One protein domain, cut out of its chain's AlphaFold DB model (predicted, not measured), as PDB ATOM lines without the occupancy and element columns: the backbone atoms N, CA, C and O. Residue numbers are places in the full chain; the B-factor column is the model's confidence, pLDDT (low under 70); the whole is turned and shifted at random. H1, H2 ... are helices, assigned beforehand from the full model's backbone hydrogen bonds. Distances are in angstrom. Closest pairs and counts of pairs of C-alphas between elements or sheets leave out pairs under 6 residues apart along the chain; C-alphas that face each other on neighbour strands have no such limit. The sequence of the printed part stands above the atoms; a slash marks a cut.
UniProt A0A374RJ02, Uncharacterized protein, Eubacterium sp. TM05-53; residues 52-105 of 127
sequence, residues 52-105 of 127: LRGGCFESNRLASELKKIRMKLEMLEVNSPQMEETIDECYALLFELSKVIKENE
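Overview. This is residues 52 to 105 of the 127 residues of an uncharacterized protein of Eubacterium sp. TM05-53 (UniProt A0A374RJ02). This is a long helical hairpin, a narrow V of two helices: H1 runs one way, a short loop turns the chain round, and H2 runs back beside it. The helices meet near the loop and spread apart toward the other end, where the start of the printed part turns in toward the gap. The printed part has 54 residues with two named helices, H1 then H2, and no named strand; its class is all helix. The whole is loose, with a radius of gyration of the C-alphas of 13.2 A, and flat, spanning 38 by 20 by 11 A.

Arrangement. Begin with H1, residues 56 to 74, and go on to H2, residues 81 to 103. The two touch and form a helical hairpin; look for their closest C-alphas at Ile 69 and Cys 90, 6.5 A apart. H1 touches H2 with residues 69 to 73 alone, and H2 touches H1 with residues 86 to 90 alone. Their lines stand at a shallow tilt of 28 degrees, and they run opposite ways. In H1 every O i to N i+4 pair is within hydrogen-bond range; in H2 18 of 19 are.

Along the chain. Find C-alpha 56 at (5.912, -24.008, 6.512); from there H1 runs 26.3 A to C-alpha 74 at (-19.424, -23.391, 13.615). After six residues H2 begins at C-alpha 81, and it runs 34.5 A to C-alpha 103 at (3.361, -4.321, 5.204).

Size, cuts and confidence. The two C-alphas farthest apart, those of Gly 55 and Asn 79, are 39.3 A apart. Residues 54 to 61, of which 56 to 61 belong to H1, stand free. The link from H1 to H2 is short, and the printed part has no cut. In the B-factor column the mean pLDDT of the printed part is 76.6; look for values under 70 at residues 52 to 58, 78 to 79 and 103 to 105.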
ATOM      1  N   LEU A  52       5.691 -12.468   9.042       68.44
ATOM      2  CA  LEU A  52       5.463 -13.836   8.582       68.44
ATOM      3  C   LEU A  52       6.498 -14.160   7.508       68.44
ATOM      4  O   LEU A  52       6.361 -13.749   6.357       68.44
ATOM      5  N   ARG A  53       7.547 -14.902   7.872       65.19
ATOM      6  CA  ARG A  53       8.393 -15.546   6.862       65.19
ATOM      7  C   ARG A  53       7.587 -16.695   6.273       65.19
ATOM      8  O   ARG A  53       7.021 -17.472   7.033       65.19
ATOM      9  N   GLY A  54       7.532 -16.802   4.945       58.41
ATOM     10  CA  GLY A  54       6.774 -17.826   4.204       58.41
ATOM     11  C   GLY A  54       7.277 -19.266   4.384       58.41
ATOM     12  O   GLY A  54       7.199 -20.068   3.458       58.41
ATOM     13  N   GLY A  55       7.834 -19.597   5.548       63.88
ATOM     14  CA  GLY A  55       8.129 -20.955   5.957       63.88
ATOM     15  C   GLY A  55       6.852 -21.736   6.273       63.88
ATOM     16  O   GLY A  55       5.775 -21.191   6.547       63.88
ATOM     17  N   CYS A  56       6.989 -23.060   6.233       63.38
ATOM     18  CA  CYS A  56       5.912 -24.008   6.512       63.38
ATOM     19  C   CYS A  56       5.369 -23.843   7.943       63.38
ATOM     20  O   CYS A  56       4.167 -23.945   8.170       63.38
ATOM     21  N   PHE A  57       6.227 -23.539   8.919       61.03
ATOM     22  CA  PHE A  57       5.844 -23.486  10.331       61.03
ATOM     23  C   PHE A  57       4.965 -22.274  10.663       61.03
ATOM     24  O   PHE A  57       3.932 -22.403  11.325       61.03
ATOM     25  N   GLU A  58       5.354 -21.102  10.177       67.56
ATOM     26  CA  GLU A  58       4.669 -19.833  10.401       67.56
ATOM     27  C   GLU A  58       3.298 -19.828   9.715       67.56
ATOM     28  O   GLU A  58       2.287 -19.488  10.337       67.56
ATOM     29  N   SER A  59       3.252 -20.313   8.470       71.25
ATOM     30  CA  SER A  59       2.017 -20.449   7.690       71.25
ATOM     31  C   SER A  59       1.061 -21.480   8.303       71.25
ATOM     32  O   SER A  59      -0.135 -21.219   8.438       71.25
ATOM     33  N   ASN A  60       1.579 -22.626   8.764       76.62
ATOM     34  CA  ASN A  60       0.764 -23.651   9.427       76.62
ATOM     35  C   ASN A  60       0.191 -23.170  10.761       76.62
ATOM     36  O   ASN A  60      -0.934 -23.530  11.117       76.62
ATOM     37  N   ARG A  61       0.938 -22.354  11.512       77.50
ATOM     38  CA  ARG A  61       0.447 -21.802  12.777       77.50
ATOM     39  C   ARG A  61      -0.701 -20.827  12.551       77.50
ATOM     40  O   ARG A  61      -1.708 -20.921  13.248       77.50
ATOM     41  N   LEU A  62      -0.591 -19.964  11.542       79.25
ATOM     42  CA  LEU A  62      -1.682 -19.084  11.124       79.25
ATOM     43  C   LEU A  62      -2.910 -19.891  10.681       79.25
ATOM     44  O   LEU A  62      -4.019 -19.627  11.146       79.25
ATOM     45  N   ALA A  63      -2.715 -20.925   9.860       80.81
ATOM     46  CA  ALA A  63      -3.796 -21.814   9.437       80.81
ATOM     47  C   ALA A  63      -4.478 -22.513  10.629       80.81
ATOM     48  O   ALA A  63      -5.700 -22.675  10.642       80.81
ATOM     49  N   SER A  64      -3.712 -22.895  11.656       84.75
ATOM     50  CA  SER A  64      -4.250 -23.495  12.880       84.75
ATOM     51  C   SER A  64      -5.118 -22.517  13.675       84.75
ATOM     52  O   SER A  64      -6.210 -22.896  14.098       84.75
ATOM     53  N   GLU A  65      -4.684 -21.266  13.847       83.12
ATOM     54  CA  GLU A  65      -5.490 -20.251  14.540       83.12
ATOM     55  C   GLU A  65      -6.782 -19.929  13.770       83.12
ATOM     56  O   GLU A  65      -7.859 -19.892  14.369       83.12
ATOM     57  N   LEU A  66      -6.719 -19.823  12.437       83.69
ATOM     58  CA  LEU A  66      -7.917 -19.665  11.600       83.69
ATOM     59  C   LEU A  66      -8.867 -20.864  11.714       83.69
ATOM     60  O   LEU A  66     -10.084 -20.689  11.788       83.69
ATOM     61  N   LYS A  67      -8.331 -22.089  11.781       85.50
ATOM     62  CA  LYS A  67      -9.143 -23.296  11.986       85.50
ATOM     63  C   LYS A  67      -9.850 -23.276  13.341       85.50
ATOM     64  O   LYS A  67     -11.020 -23.638  13.404       85.50
ATOM     65  N   LYS A  68      -9.179 -22.837  14.411       84.75
ATOM     66  CA  LYS A  68      -9.802 -22.702  15.740       84.75
ATOM     67  C   LYS A  68     -10.946 -21.694  15.717       84.75
ATOM     68  O   LYS A  68     -12.015 -22.005  16.230       84.75
ATOM     69  N   ILE A  69     -10.734 -20.532  15.095       81.12
ATOM     70  CA  ILE A  69     -11.786 -19.526  14.906       81.12
ATOM     71  C   ILE A  69     -12.974 -20.131  14.163       81.12
ATOM     72  O   ILE A  69     -14.101 -20.041  14.637       81.12
ATOM     73  N   ARG A  70     -12.722 -20.814  13.041       80.94
ATOM     74  CA  ARG A  70     -13.776 -21.470  12.267       80.94
ATOM     75  C   ARG A  70     -14.580 -22.456  13.117       80.94
ATOM     76  O   ARG A  70     -15.799 -22.406  13.086       80.94
ATOM     77  N   MET A  71     -13.915 -23.308  13.899       83.50
ATOM     78  CA  MET A  71     -14.604 -24.262  14.776       83.50
ATOM     79  C   MET A  71     -15.438 -23.555  15.853       83.50
ATOM     80  O   MET A  71     -16.546 -23.993  16.137       83.50
ATOM     81  N   LYS A  72     -14.944 -22.451  16.432       81.06
ATOM     82  CA  LYS A  72     -15.733 -21.645  17.378       81.06
ATOM     83  C   LYS A  72     -16.971 -21.036  16.710       81.06
ATOM     84  O   LYS A  72     -18.038 -21.067  17.303       81.06
ATOM     85  N   LEU A  73     -16.835 -20.534  15.480       80.50
ATOM     86  CA  LEU A  73     -17.943 -19.984  14.688       80.50
ATOM     87  C   LEU A  73     -18.969 -21.052  14.277       80.50
ATOM     88  O   LEU A  73     -20.160 -20.768  14.271       80.50
ATOM     89  N   GLU A  74     -18.531 -22.271  13.959       80.75
ATOM     90  CA  GLU A  74     -19.424 -23.391  13.615       80.75
ATOM     91  C   GLU A  74     -20.214 -23.909  14.828       80.75
ATOM     92  O   GLU A  74     -21.341 -24.369  14.674       80.75
ATOM     93  N   MET A  75     -19.638 -23.826  16.030       77.75
ATOM     94  CA  MET A  75     -20.257 -24.289  17.281       77.75
ATOM     95  C   MET A  75     -21.083 -23.207  17.991       77.75
ATOM     96  O   MET A  75     -21.606 -23.447  19.077       77.75
ATOM     97  N   LEU A  76     -21.161 -22.005  17.421       77.06
ATOM     98  CA  LEU A  76     -21.800 -20.864  18.053       77.06
ATOM     99  C   LEU A  76     -23.322 -20.924  17.939       77.06
ATOM    100  O   LEU A  76     -23.883 -20.921  16.845       77.06
ATOM    101  N   GLU A  77     -23.997 -20.896  19.085       71.62
ATOM    102  CA  GLU A  77     -25.443 -20.706  19.142       71.62
ATOM    103  C   GLU A  77     -25.797 -19.218  19.002       71.62
ATOM    104  O   GLU A  77     -25.225 -18.345  19.671       71.62
ATOM    105  N   VAL A  78     -26.762 -18.937  18.123       69.75
ATOM    106  CA  VAL A  78     -27.236 -17.585  17.803       69.75
ATOM    107  C   VAL A  78     -27.856 -16.938  19.049       69.75
ATOM    108  O   VAL A  78     -28.695 -17.544  19.710       69.75
ATOM    109  N   ASN A  79     -27.483 -15.684  19.333       66.00
ATOM    110  CA  ASN A  79     -27.920 -14.877  20.491       66.00
ATOM    111  C   ASN A  79     -27.333 -15.277  21.860       66.00
ATOM    112  O   ASN A  79     -27.890 -14.916  22.898       66.00
ATOM    113  N   SER A  80     -26.204 -15.985  21.891       74.75
ATOM    114  CA  SER A  80     -25.465 -16.237  23.135       74.75
ATOM    115  C   SER A  80     -24.480 -15.094  23.457       74.75
ATOM    116  O   SER A  80     -23.906 -14.507  22.541       74.75
ATOM    117  N   PRO A  81     -24.194 -14.785  24.739       73.19
ATOM    118  CA  PRO A  81     -23.150 -13.812  25.105       73.19
ATOM    119  C   PRO A  81     -21.748 -14.237  24.627       73.19
ATOM    120  O   PRO A  81     -20.877 -13.407  24.400       73.19
ATOM    121  N   GLN A  82     -21.547 -15.539  24.409       74.31
ATOM    122  CA  GLN A  82     -20.316 -16.120  23.863       74.31
ATOM    123  C   GLN A  82     -20.114 -15.769  22.377       74.31
ATOM    124  O   GLN A  82     -18.988 -15.808  21.877       74.31
ATOM    125  N   MET A  83     -21.192 -15.411  21.668       79.56
ATOM    126  CA  MET A  83     -21.154 -14.968  20.274       79.56
ATOM    127  C   MET A  83     -20.400 -13.658  20.121       79.56
ATOM    128  O   MET A  83     -19.521 -13.567  19.268       79.56
ATOM    129  N   GLU A  84     -20.705 -12.676  20.966       79.62
ATOM    130  CA  GLU A  84     -20.063 -11.363  20.924       79.62
ATOM    131  C   GLU A  84     -18.562 -11.483  21.230       79.62
ATOM    132  O   GLU A  84     -17.738 -11.021  20.445       79.62
ATOM    133  N   GLU A  85     -18.198 -12.246  22.268       80.94
ATOM    134  CA  GLU A  85     -16.795 -12.525  22.611       80.94
ATOM    135  C   GLU A  85     -16.031 -13.203  21.463       80.94
ATOM    136  O   GLU A  85     -14.897 -12.839  21.147       80.94
ATOM    137  N   THR A  86     -16.649 -14.184  20.803       79.62
ATOM    138  CA  THR A  86     -16.005 -14.899  19.695       79.62
ATOM    139  C   THR A  86     -15.854 -14.010  18.461       79.62
ATOM    140  O   THR A  86     -14.829 -14.082  17.782       79.62
ATOM    141  N   ILE A  87     -16.844 -13.165  18.157       82.81
ATOM    142  CA  ILE A  87     -16.765 -12.202  17.050       82.81
ATOM    143  C   ILE A  87     -15.647 -11.187  17.313       82.81
ATOM    144  O   ILE A  87     -14.853 -10.921  16.407       82.81
ATOM    145  N   ASP A  88     -15.527 -10.689  18.544       84.06
ATOM    146  CA  ASP A  88     -14.444  -9.789  18.947       84.06
ATOM    147  C   ASP A  88     -13.066 -10.445  18.787       84.06
ATOM    148  O   ASP A  88     -12.139  -9.833  18.245       84.06
ATOM    149  N   GLU A  89     -12.921 -11.714  19.189       82.75
ATOM    150  CA  GLU A  89     -11.691 -12.483  18.967       82.75
ATOM    151  C   GLU A  89     -11.357 -12.619  17.471       82.75
ATOM    152  O   GLU A  89     -10.200 -12.441  17.071       82.75
ATOM    153  N   CYS A  90     -12.359 -12.904  16.632       84.31
ATOM    154  CA  CYS A  90     -12.187 -13.007  15.183       84.31
ATOM    155  C   CYS A  90     -11.729 -11.678  14.583       84.31
ATOM    156  O   CYS A  90     -10.767 -11.642  13.811       84.31
ATOM    157  N   TYR A  91     -12.403 -10.587  14.951       84.75
ATOM    158  CA  TYR A  91     -12.087  -9.251  14.465       84.75
ATOM    159  C   TYR A  91     -10.671  -8.836  14.869       84.75
ATOM    160  O   TYR A  91      -9.911  -8.354  14.029       84.75
ATOM    161  N   ALA A  92     -10.275  -9.087  16.121       85.50
ATOM    162  CA  ALA A  92      -8.932  -8.785  16.607       85.50
ATOM    163  C   ALA A  92      -7.845  -9.543  15.826       85.50
ATOM    164  O   ALA A  92      -6.842  -8.945  15.427       85.50
ATOM    165  N   LEU A  93      -8.049 -10.839  15.561       83.94
ATOM    166  CA  LEU A  93      -7.092 -11.632  14.787       83.94
ATOM    167  C   LEU A  93      -7.007 -11.156  13.331       83.94
ATOM    168  O   LEU A  93      -5.906 -10.966  12.815       83.94
ATOM    169  N   LEU A  94      -8.146 -10.920  12.673       83.94
ATOM    170  CA  LEU A  94      -8.181 -10.414  11.296       83.94
ATOM    171  C   LEU A  94      -7.548  -9.023  11.180       83.94
ATOM    172  O   LEU A  94      -6.845  -8.749  10.207       83.94
ATOM    173  N   PHE A  95      -7.742  -8.162  12.180       83.81
ATOM    174  CA  PHE A  95      -7.122  -6.842  12.229       83.81
ATOM    175  C   PHE A  95      -5.595  -6.937  12.269       83.81
ATOM    176  O   PHE A  95      -4.930  -6.293  11.455       83.81
ATOM    177  N   GLU A  96      -5.028  -7.773  13.144       82.56
ATOM    178  CA  GLU A  96      -3.574  -7.980  13.183       82.56
ATOM    179  C   GLU A  96      -3.047  -8.616  11.887       82.56
ATOM    180  O   GLU A  96      -2.039  -8.155  11.351       82.56
ATOM    181  N   LEU A  97      -3.758  -9.589  11.305       80.69
ATOM    182  CA  LEU A  97      -3.383 -10.160  10.004       80.69
ATOM    183  C   LEU A  97      -3.390  -9.119   8.880       80.69
ATOM    184  O   LEU A  97      -2.485  -9.113   8.044       80.69
ATOM    185  N   SER A  98      -4.371  -8.216   8.868       78.81
ATOM    186  CA  SER A  98      -4.462  -7.171   7.846       78.81
ATOM    187  C   SER A  98      -3.249  -6.234   7.854       78.81
ATOM    188  O   SER A  98      -2.808  -5.803   6.788       78.81
ATOM    189  N   LYS A  99      -2.666  -5.956   9.030       78.88
ATOM    190  CA  LYS A  99      -1.439  -5.153   9.151       78.88
ATOM    191  C   LYS A  99      -0.247  -5.874   8.537       78.88
ATOM    192  O   LYS A  99       0.494  -5.277   7.766       78.88
ATOM    193  N   VAL A 100      -0.107  -7.166   8.832       77.62
ATOM    194  CA  VAL A 100       0.987  -7.987   8.301       77.62
ATOM    195  C   VAL A 100       0.930  -8.080   6.778       77.62
ATOM    196  O   VAL A 100       1.962  -7.980   6.121       77.62
ATOM    197  N   ILE A 101      -0.265  -8.243   6.202       74.06
ATOM    198  CA  ILE A 101      -0.440  -8.316   4.744       74.06
ATOM    199  C   ILE A 101      -0.086  -6.979   4.082       74.06
ATOM    200  O   ILE A 101       0.685  -6.978   3.128       74.06
ATOM    201  N   LYS A 102      -0.582  -5.848   4.607       71.75
ATOM    202  CA  LYS A 102      -0.290  -4.506   4.061       71.75
ATOM    203  C   LYS A 102       1.198  -4.172   4.064       71.75
ATOM    204  O   LYS A 102       1.695  -3.553   3.135       71.75
ATOM    205  N   GLU A 103       1.919  -4.577   5.102       67.12
ATOM    206  CA  GLU A 103       3.361  -4.321   5.204       67.12
ATOM    207  C   GLU A 103       4.211  -5.261   4.334       67.12
ATOM    208  O   GLU A 103       5.385  -4.971   4.095       67.12
ATOM    209  N   ASN A 104       3.628  -6.371   3.869       63.28
ATOM    210  CA  ASN A 104       4.246  -7.332   2.958       63.28
ATOM    211  C   ASN A 104       3.844  -7.115   1.490       63.28
ATOM    212  O   ASN A 104       4.320  -7.862   0.630       63.28
ATOM    213  N   GLU A 105       2.994  -6.128   1.177       58.19
ATOM    214  CA  GLU A 105       2.776  -5.737  -0.214       58.19
ATOM    215  C   GLU A 105       4.124  -5.327  -0.817       58.19
ATOM    216  O   GLU A 105       4.845  -4.510  -0.227       58.19
TER     217      GLU A 105